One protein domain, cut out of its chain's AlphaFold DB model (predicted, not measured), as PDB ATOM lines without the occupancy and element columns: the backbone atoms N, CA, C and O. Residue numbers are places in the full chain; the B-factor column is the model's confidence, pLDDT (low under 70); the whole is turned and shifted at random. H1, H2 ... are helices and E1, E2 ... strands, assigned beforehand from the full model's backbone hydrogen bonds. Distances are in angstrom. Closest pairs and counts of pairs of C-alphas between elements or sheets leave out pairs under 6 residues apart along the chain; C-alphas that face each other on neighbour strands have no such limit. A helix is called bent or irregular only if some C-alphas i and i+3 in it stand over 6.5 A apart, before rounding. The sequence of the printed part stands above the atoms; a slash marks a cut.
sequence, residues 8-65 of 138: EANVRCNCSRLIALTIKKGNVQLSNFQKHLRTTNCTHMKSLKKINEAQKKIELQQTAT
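This is residues 8 to 65 of the 138 residues of the protein "Hypothetical protein" of Rotaria sp. Silwood2 (UniProt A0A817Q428). A small, narrow antiparallel sheet, E1 E2 E3, has the short helix H1 over its strand E2, and the long helix H2 turns off at H1 to make an arm leading away from the sheet. Residues 54 to 65 of H2 stick out free. The 58 printed residues hold three strands and then two helices, a mixed class, with sheet order E1 - E2 - E3. The whole is loose, with a radius of gyration of the C-alphas of 13.6 A, and flat, spanning 39 by 32 by 13 A.

E1, residues 8 to 12, begins with C-alpha 8 at (403.140, 298.590, 212.349) and is 13.3 A long. E2 is residues 18 to 24, 19.2 A; E3 is residues 27 to 29, 6.4 A. H1 is residues 31 to 39, 11.9 A. H2, residues 43 to 65, is 34.5 A long and ends with C-alpha 65 at (402.264, 336.458, 201.296); it is irregular, with C-alphas 44 and 47 7.2 A apart.

The strands form a meander, each the antiparallel neighbour of the one before. In the hairpin E1 and E2, N 9 and O 21 are 2.9 A apart; in the hairpin E2 and E3, N 29 and O 22 are 2.8 A apart. The pairing is staggered: E2 pairs with E1 over residues 18 to 22 and with E3 over 22 to 24. H1 is on the sheet over E2, at a height over the sheet of 9.8 A; the closest C-alphas, of Ile 19 and Phe 33, are 6.2 A apart. H2 touches H1 with residues 45 to 49 alone, about perpendicular at 78 degrees; the closest C-alphas, of Leu 37 and Met 45, are 5.6 A apart. H2 is not on the sheet. In H1 every O i to N i+4 pair is within hydrogen-bond range, in H2 17 of 19.

The C-alphas of Ser 16 and Thr 65 are the two farthest apart, 41.9 A. The printed part has no cut, and its four links are tight. The mean pLDDT of the printed part is 78.4; residues 40, 57 and 60 to 65 are under 70.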
ATOM      1  N   GLU A   8     403.536 298.580 213.756       81.75
ATOM      2  CA  GLU A   8     403.140 298.590 212.349       81.75
ATOM      3  C   GLU A   8     401.643 298.311 212.223       81.75
ATOM      4  O   GLU A   8     401.119 297.342 212.770       81.75
ATOM      5  N   ALA A   9     400.941 299.172 211.490       84.12
ATOM      6  CA  ALA A   9     399.537 299.003 211.144       84.12
ATOM      7  C   ALA A   9     399.400 298.872 209.626       84.12
ATOM      8  O   ALA A   9     400.126 299.511 208.875       84.12
ATOM      9  N   ASN A  10     398.448 298.073 209.153       88.31
ATOM     10  CA  ASN A  10     398.217 297.886 207.723       88.31
ATOM     11  C   ASN A  10     396.839 298.415 207.335       88.31
ATOM     12  O   ASN A  10     395.828 298.012 207.904       88.31
ATOM     13  N   VAL A  11     396.795 299.287 206.331       88.38
ATOM     14  CA  VAL A  11     395.551 299.790 205.743       88.38
ATOM     15  C   VAL A  11     395.386 299.191 204.359       88.38
ATOM     16  O   VAL A  11     396.262 299.307 203.503       88.38
ATOM     17  N   ARG A  12     394.240 298.560 204.114       89.31
ATOM     18  CA  ARG A  12     393.895 298.052 202.789       89.31
ATOM     19  C   ARG A  12     393.201 299.149 201.990       89.31
ATOM     20  O   ARG A  12     392.155 299.647 202.389       89.31
ATOM     21  N   CYS A  13     393.775 299.515 200.851       86.38
ATOM     22  CA  CYS A  13     393.091 300.354 199.878       86.38
ATOM     23  C   CYS A  13     392.059 299.521 199.102       86.38
ATOM     24  O   CYS A  13     392.271 298.334 198.858       86.38
ATOM     25  N   ASN A  14     390.991 300.156 198.615       85.44
ATOM     26  CA  ASN A  14     389.980 299.513 197.765       85.44
ATOM     27  C   ASN A  14     390.551 298.955 196.448       85.44
ATOM     28  O   ASN A  14     389.984 298.028 195.884       85.44
ATOM     29  N   CYS A  15     391.726 299.420 196.001       86.00
ATOM     30  CA  CYS A  15     392.476 298.768 194.917       86.00
ATOM     31  C   CYS A  15     393.149 297.440 195.333       86.00
ATOM     32  O   CYS A  15     394.023 296.937 194.634       86.00
ATOM     33  N   SER A  16     392.784 296.896 196.496       86.38
ATOM     34  CA  SER A  16     393.349 295.707 197.137       86.38
ATOM     35  C   SER A  16     394.827 295.784 197.524       86.38
ATOM     36  O   SER A  16     395.356 294.801 198.036       86.38
ATOM     37  N   ARG A  17     395.494 296.937 197.375       86.88
ATOM     38  CA  ARG A  17     396.853 297.119 197.904       86.88
ATOM     39  C   ARG A  17     396.840 297.291 199.417       86.88
ATOM     40  O   ARG A  17     396.068 298.088 199.951       86.88
ATOM     41  N   LEU A  18     397.744 296.580 200.080       90.00
ATOM     42  CA  LEU A  18     398.062 296.783 201.486       90.00
ATOM     43  C   LEU A  18     399.077 297.926 201.613       90.00
ATOM     44  O   LEU A  18     400.058 297.975 200.870       90.00
ATOM     45  N   ILE A  19     398.831 298.854 202.529       89.62
ATOM     46  CA  ILE A  19     399.684 300.009 202.803       89.62
ATOM     47  C   ILE A  19     400.115 299.921 204.263       89.62
ATOM     48  O   ILE A  19     399.284 300.070 205.159       89.62
ATOM     49  N   ALA A  20     401.409 299.713 204.489       88.00
ATOM     50  CA  ALA A  20     401.983 299.715 205.828       88.00
ATOM     51  C   ALA A  20     402.114 301.149 206.362       88.00
ATOM     52  O   ALA A  20     402.672 302.029 205.695       88.00
ATOM     53  N   LEU A  21     401.612 301.368 207.571       89.00
ATOM     54  CA  LEU A  21     401.730 302.574 208.373       89.00
ATOM     55  C   LEU A  21     402.659 302.280 209.545       89.00
ATOM     56  O   LEU A  21     402.417 301.364 210.328       89.00
ATOM     57  N   THR A  22     403.704 303.083 209.685       87.06
ATOM     58  CA  THR A  22     404.648 302.949 210.794       87.06
ATOM     59  C   THR A  22     404.263 303.926 211.892       87.06
ATOM     60  O   THR A  22     404.162 305.126 211.643       87.06
ATOM     61  N   ILE A  23     404.070 303.447 213.113       87.31
ATOM     62  CA  ILE A  23     403.762 304.276 214.275       87.31
ATOM     63  C   ILE A  23     405.041 304.414 215.099       87.31
ATOM     64  O   ILE A  23     405.546 303.447 215.669       87.31
ATOM     65  N   LYS A  24     405.574 305.635 215.168       85.62
ATOM     66  CA  LYS A  24     406.774 305.953 215.951       85.62
ATOM     67  C   LYS A  24     406.417 306.948 217.041       85.62
ATOM     68  O   LYS A  24     405.956 308.046 216.742       85.62
ATOM     69  N   LYS A  25     406.663 306.583 218.304       84.75
ATOM     70  CA  LYS A  25     406.421 307.452 219.473       84.75
ATOM     71  C   LYS A  25     404.992 308.035 219.494       84.75
ATOM     72  O   LYS A  25     404.819 309.240 219.639       84.75
ATOM     73  N   GLY A  26     403.985 307.196 219.236       83.25
ATOM     74  CA  GLY A  26     402.574 307.605 219.182       83.25
ATOM     75  C   GLY A  26     402.146 308.365 217.919       83.25
ATOM     76  O   GLY A  26     400.964 308.643 217.758       83.25
ATOM     77  N   ASN A  27     403.065 308.667 216.995       83.31
ATOM     78  CA  ASN A  27     402.754 309.355 215.745       83.31
ATOM     79  C   ASN A  27     402.699 308.377 214.573       83.31
ATOM     80  O   ASN A  27     403.644 307.619 214.338       83.31
ATOM     81  N   VAL A  28     401.608 308.428 213.808       85.88
ATOM     82  CA  VAL A  28     401.414 307.602 212.612       85.88
ATOM     83  C   VAL A  28     402.124 308.245 211.422       85.88
ATOM     84  O   VAL A  28     401.771 309.339 210.983       85.88
ATOM     85  N   GLN A  29     403.113 307.559 210.856       87.06
ATOM     86  CA  GLN A  29     403.762 307.980 209.622       87.06
ATOM     87  C   GLN A  29     402.932 307.565 208.409       87.06
ATOM     88  O   GLN A  29     402.789 306.387 208.087       87.06
ATOM     89  N   LEU A  30     402.440 308.566 207.683       85.62
ATOM     90  CA  LEU A  30     401.617 308.391 206.485       85.62
ATOM     91  C   LEU A  30     402.437 308.372 205.185       85.62
ATOM     92  O   LEU A  30     401.875 308.514 204.104       85.62
ATOM     93  N   SER A  31     403.761 308.212 205.247       85.00
ATOM     94  CA  SER A  31     404.654 308.318 204.081       85.00
ATOM     95  C   SER A  31     404.299 307.319 202.972       85.00
ATOM     96  O   SER A  31     404.201 307.693 201.804       85.00
ATOM     97  N   ASN A  32     404.024 306.061 203.321       83.75
ATOM     98  CA  ASN A  32     403.614 305.029 202.363       83.75
ATOM     99  C   ASN A  32     402.194 305.253 201.825       83.75
ATOM    100  O   ASN A  32     401.933 305.008 200.647       83.75
ATOM    101  N   PHE A  33     401.298 305.786 202.656       85.38
ATOM    102  CA  PHE A  33     399.954 306.178 202.238       85.38
ATOM    103  C   PHE A  33     399.991 307.346 201.244       85.38
ATOM    104  O   PHE A  33     399.369 307.287 200.185       85.38
ATOM    105  N   GLN A  34     400.807 308.365 201.517       85.25
ATOM    106  CA  GLN A  34     401.032 309.481 200.602       85.25
ATOM    107  C   GLN A  34     401.712 309.034 199.304       85.25
ATOM    108  O   GLN A  34     401.340 309.515 198.235       85.25
ATOM    109  N   LYS A  35     402.666 308.090 199.361       85.12
ATOM    110  CA  LYS A  35     403.234 307.469 198.155       85.12
ATOM    111  C   LYS A  35     402.131 306.828 197.327       85.12
ATOM    112  O   LYS A  35     402.026 307.144 196.150       85.12
ATOM    113  N   HIS A  36     401.276 306.007 197.934       86.06
ATOM    114  CA  HIS A  36     400.162 305.379 197.229       86.06
ATOM    115  C   HIS A  36     399.238 306.421 196.578       86.06
ATOM    116  O   HIS A  36     398.929 306.313 195.394       86.06
ATOM    117  N   LEU A  37     398.888 307.480 197.306       83.75
ATOM    118  CA  LEU A  37     398.047 308.577 196.828       83.75
ATOM    119  C   LEU A  37     398.673 309.380 195.671       83.75
ATOM    120  O   LEU A  37     397.955 309.847 194.789       83.75
ATOM    121  N   ARG A  38     400.004 309.531 195.643       80.94
ATOM    122  CA  ARG A  38     400.716 310.279 194.594       80.94
ATOM    123  C   ARG A  38     401.053 309.432 193.368       80.94
ATOM    124  O   ARG A  38     400.871 309.912 192.251       80.94
ATOM    125  N   THR A  39     401.562 308.217 193.574       76.19
ATOM    126  CA  THR A  39     402.181 307.397 192.518       76.19
ATOM    127  C   THR A  39     401.212 306.444 191.848       76.19
ATOM    128  O   THR A  39     401.406 306.097 190.685       76.19
ATOM    129  N   THR A  40     400.169 305.998 192.550       69.12
ATOM    130  CA  THR A  40     399.220 305.071 191.943       69.12
ATOM    131  C   THR A  40     398.112 305.844 191.245       69.12
ATOM    132  O   THR A  40     397.476 306.715 191.833       69.12
ATOM    133  N   ASN A  41     397.804 305.467 190.001       73.81
ATOM    134  CA  ASN A  41     396.569 305.859 189.308       73.81
ATOM    135  C   ASN A  41     395.322 305.207 189.947       73.81
ATOM    136  O   ASN A  41     394.333 304.928 189.269       73.81
ATOM    137  N   CYS A  42     395.373 304.933 191.254       80.50
ATOM    138  CA  CYS A  42     394.304 304.334 192.024       80.50
ATOM    139  C   CYS A  42     393.099 305.273 191.998       80.50
ATOM    140  O   CYS A  42     393.114 306.362 192.577       80.50
ATOM    141  N   THR A  43     392.042 304.844 191.314       82.31
ATOM    142  CA  THR A  43     390.783 305.587 191.177       82.31
ATOM    143  C   THR A  43     390.177 305.928 192.533       82.31
ATOM    144  O   THR A  43     389.678 307.035 192.710       82.31
ATOM    145  N   HIS A  44     390.322 305.037 193.513       78.81
ATOM    146  CA  HIS A  44     389.828 305.227 194.877       78.81
ATOM    147  C   HIS A  44     390.595 306.284 195.684       78.81
ATOM    148  O   HIS A  44     390.077 306.764 196.685       78.81
ATOM    149  N   MET A  45     391.799 306.678 195.253       79.44
ATOM    150  CA  MET A  45     392.595 307.738 195.888       79.44
ATOM    151  C   MET A  45     392.526 309.072 195.132       79.44
ATOM    152  O   MET A  45     393.036 310.076 195.623       79.44
ATOM    153  N   LYS A  46     391.874 309.124 193.959       76.50
ATOM    154  CA  LYS A  46     391.807 310.336 193.121       76.50
ATOM    155  C   LYS A  46     391.145 311.522 193.825       76.50
ATOM    156  O   LYS A  46     391.600 312.649 193.649       76.50
ATOM    157  N   SER A  47     390.088 311.291 194.602       74.75
ATOM    158  CA  SER A  47     389.411 312.350 195.366       74.75
ATOM    159  C   SER A  47     390.331 312.936 196.437       74.75
ATOM    160  O   SER A  47     390.490 314.152 196.517       74.75
ATOM    161  N   LEU A  48     391.017 312.074 197.191       73.38
ATOM    162  CA  LEU A  48     391.990 312.485 198.204       73.38
ATOM    163  C   LEU A  48     393.210 313.187 197.586       73.38
ATOM    164  O   LEU A  48     393.739 314.125 198.179       73.38
ATOM    165  N   LYS A  49     393.628 312.789 196.377       74.88
ATOM    166  CA  LYS A  49     394.705 313.453 195.628       74.88
ATOM    167  C   LYS A  49     394.372 314.913 195.319       74.88
ATOM    168  O   LYS A  49     395.183 315.780 195.626       74.88
ATOM    169  N   LYS A  50     393.161 315.194 194.821       73.62
ATOM    170  CA  LYS A  50     392.703 316.570 194.542       73.62
ATOM    171  C   LYS A  50     392.668 317.439 195.802       73.62
ATOM    172  O   LYS A  50     393.062 318.600 195.753       73.62
ATOM    173  N   ILE A  51     392.229 316.874 196.931       75.12
ATOM    174  CA  ILE A  51     392.200 317.580 198.222       75.12
ATOM    175  C   ILE A  51     393.628 317.897 198.695       75.12
ATOM    176  O   ILE A  51     393.898 319.023 199.105       75.12
ATOM    177  N   ASN A  52     394.560 316.944 198.584       70.88
ATOM    178  CA  ASN A  52     395.961 317.159 198.959       70.88
ATOM    179  C   ASN A  52     396.646 318.224 198.081       70.88
ATOM    180  O   ASN A  52     397.388 319.059 198.590       70.88
ATOM    181  N   GLU A  53     396.374 318.226 196.773       74.75
ATOM    182  CA  GLU A  53     396.893 319.231 195.836       74.75
ATOM    183  C   GLU A  53     396.334 320.628 196.131       74.75
ATOM    184  O   GLU A  53     397.089 321.601 196.126       74.75
ATOM    185  N   ALA A  54     395.042 320.729 196.455       71.62
ATOM    186  CA  ALA A  54     394.419 321.986 196.862       71.62
ATOM    187  C   ALA A  54     395.016 322.523 198.173       71.62
ATOM    188  O   ALA A  54     395.382 323.695 198.232       71.62
ATOM    189  N   GLN A  55     395.200 321.672 199.188       70.38
ATOM    190  CA  GLN A  55     395.850 322.060 200.446       70.38
ATOM    191  C   GLN A  55     397.292 322.527 200.231       70.38
ATOM    192  O   GLN A  55     397.673 323.580 200.733       70.38
ATOM    193  N   LYS A  56     398.075 321.808 199.418       71.06
ATOM    194  CA  LYS A  56     399.448 322.212 199.092       71.06
ATOM    195  C   LYS A  56     399.492 323.562 198.366       71.06
ATOM    196  O   LYS A  56     400.409 324.348 198.585       71.06
ATOM    197  N   LYS A  57     398.506 323.848 197.510       67.75
ATOM    198  CA  LYS A  57     398.391 325.135 196.810       67.75
ATOM    199  C   LYS A  57     398.069 326.286 197.771       67.75
ATOM    200  O   LYS A  57     398.598 327.377 197.589       67.75
ATOM    201  N   ILE A  58     397.258 326.029 198.801       71.56
ATOM    202  CA  ILE A  58     396.944 327.000 199.862       71.56
ATOM    203  C   ILE A  58     398.188 327.285 200.721       71.56
ATOM    204  O   ILE A  58     398.507 328.448 200.953       71.56
ATOM    205  N   GLU A  59     398.943 326.257 201.119       71.44
ATOM    206  CA  GLU A  59     400.183 326.408 201.904       71.44
ATOM    207  C   GLU A  59     401.266 327.213 201.149       71.44
ATOM    208  O   GLU A  59     401.924 328.085 201.723       71.44
ATOM    209  N   LEU A  60     401.399 326.992 199.835       60.44
ATOM    210  CA  LEU A  60     402.310 327.757 198.971       60.44
ATOM    211  C   LEU A  60     401.885 329.223 198.772       60.44
ATOM    212  O   LEU A  60     402.744 330.091 198.634       60.44
ATOM    213  N   GLN A  61     400.584 329.529 198.768       59.66
ATOM    214  CA  GLN A  61     400.114 330.922 198.710       59.66
ATOM    215  C   GLN A  61     400.311 331.659 200.040       59.66
ATOM    216  O   GLN A  61     400.652 332.843 200.047       59.66
ATOM    217  N   GLN A  62     400.162 330.971 201.172       57.41
ATOM    218  CA  GLN A  62     400.353 331.578 202.491       57.41
ATOM    219  C   GLN A  62     401.821 331.934 202.771       57.41
ATOM    220  O   GLN A  62     402.096 332.987 203.341       57.41
ATOM    221  N   THR A  63     402.777 331.131 202.296       51.78
ATOM    222  CA  THR A  63     404.217 331.432 202.427       51.78
ATOM    223  C   THR A  63     404.692 332.554 201.495       51.78
ATOM    224  O   THR A  63     405.553 333.345 201.880       51.78
ATOM    225  N   ALA A  64     404.089 332.704 200.311       50.12
ATOM    226  CA  ALA A  64     404.384 333.820 199.407       50.12
ATOM    227  C   ALA A  64     403.911 335.182 199.955       50.12
ATOM    228  O   ALA A  64     404.548 336.200 199.696       50.12
ATOM    229  N   THR A  65     402.840 335.209 200.755       48.09
ATOM    230  CA  THR A  65     402.264 336.458 201.296       48.09
ATOM    231  C   THR A  65     403.018 336.974 202.533       48.09
ATOM    232  O   THR A  65     403.000 338.167 202.816       48.09
TER     233      THR A  65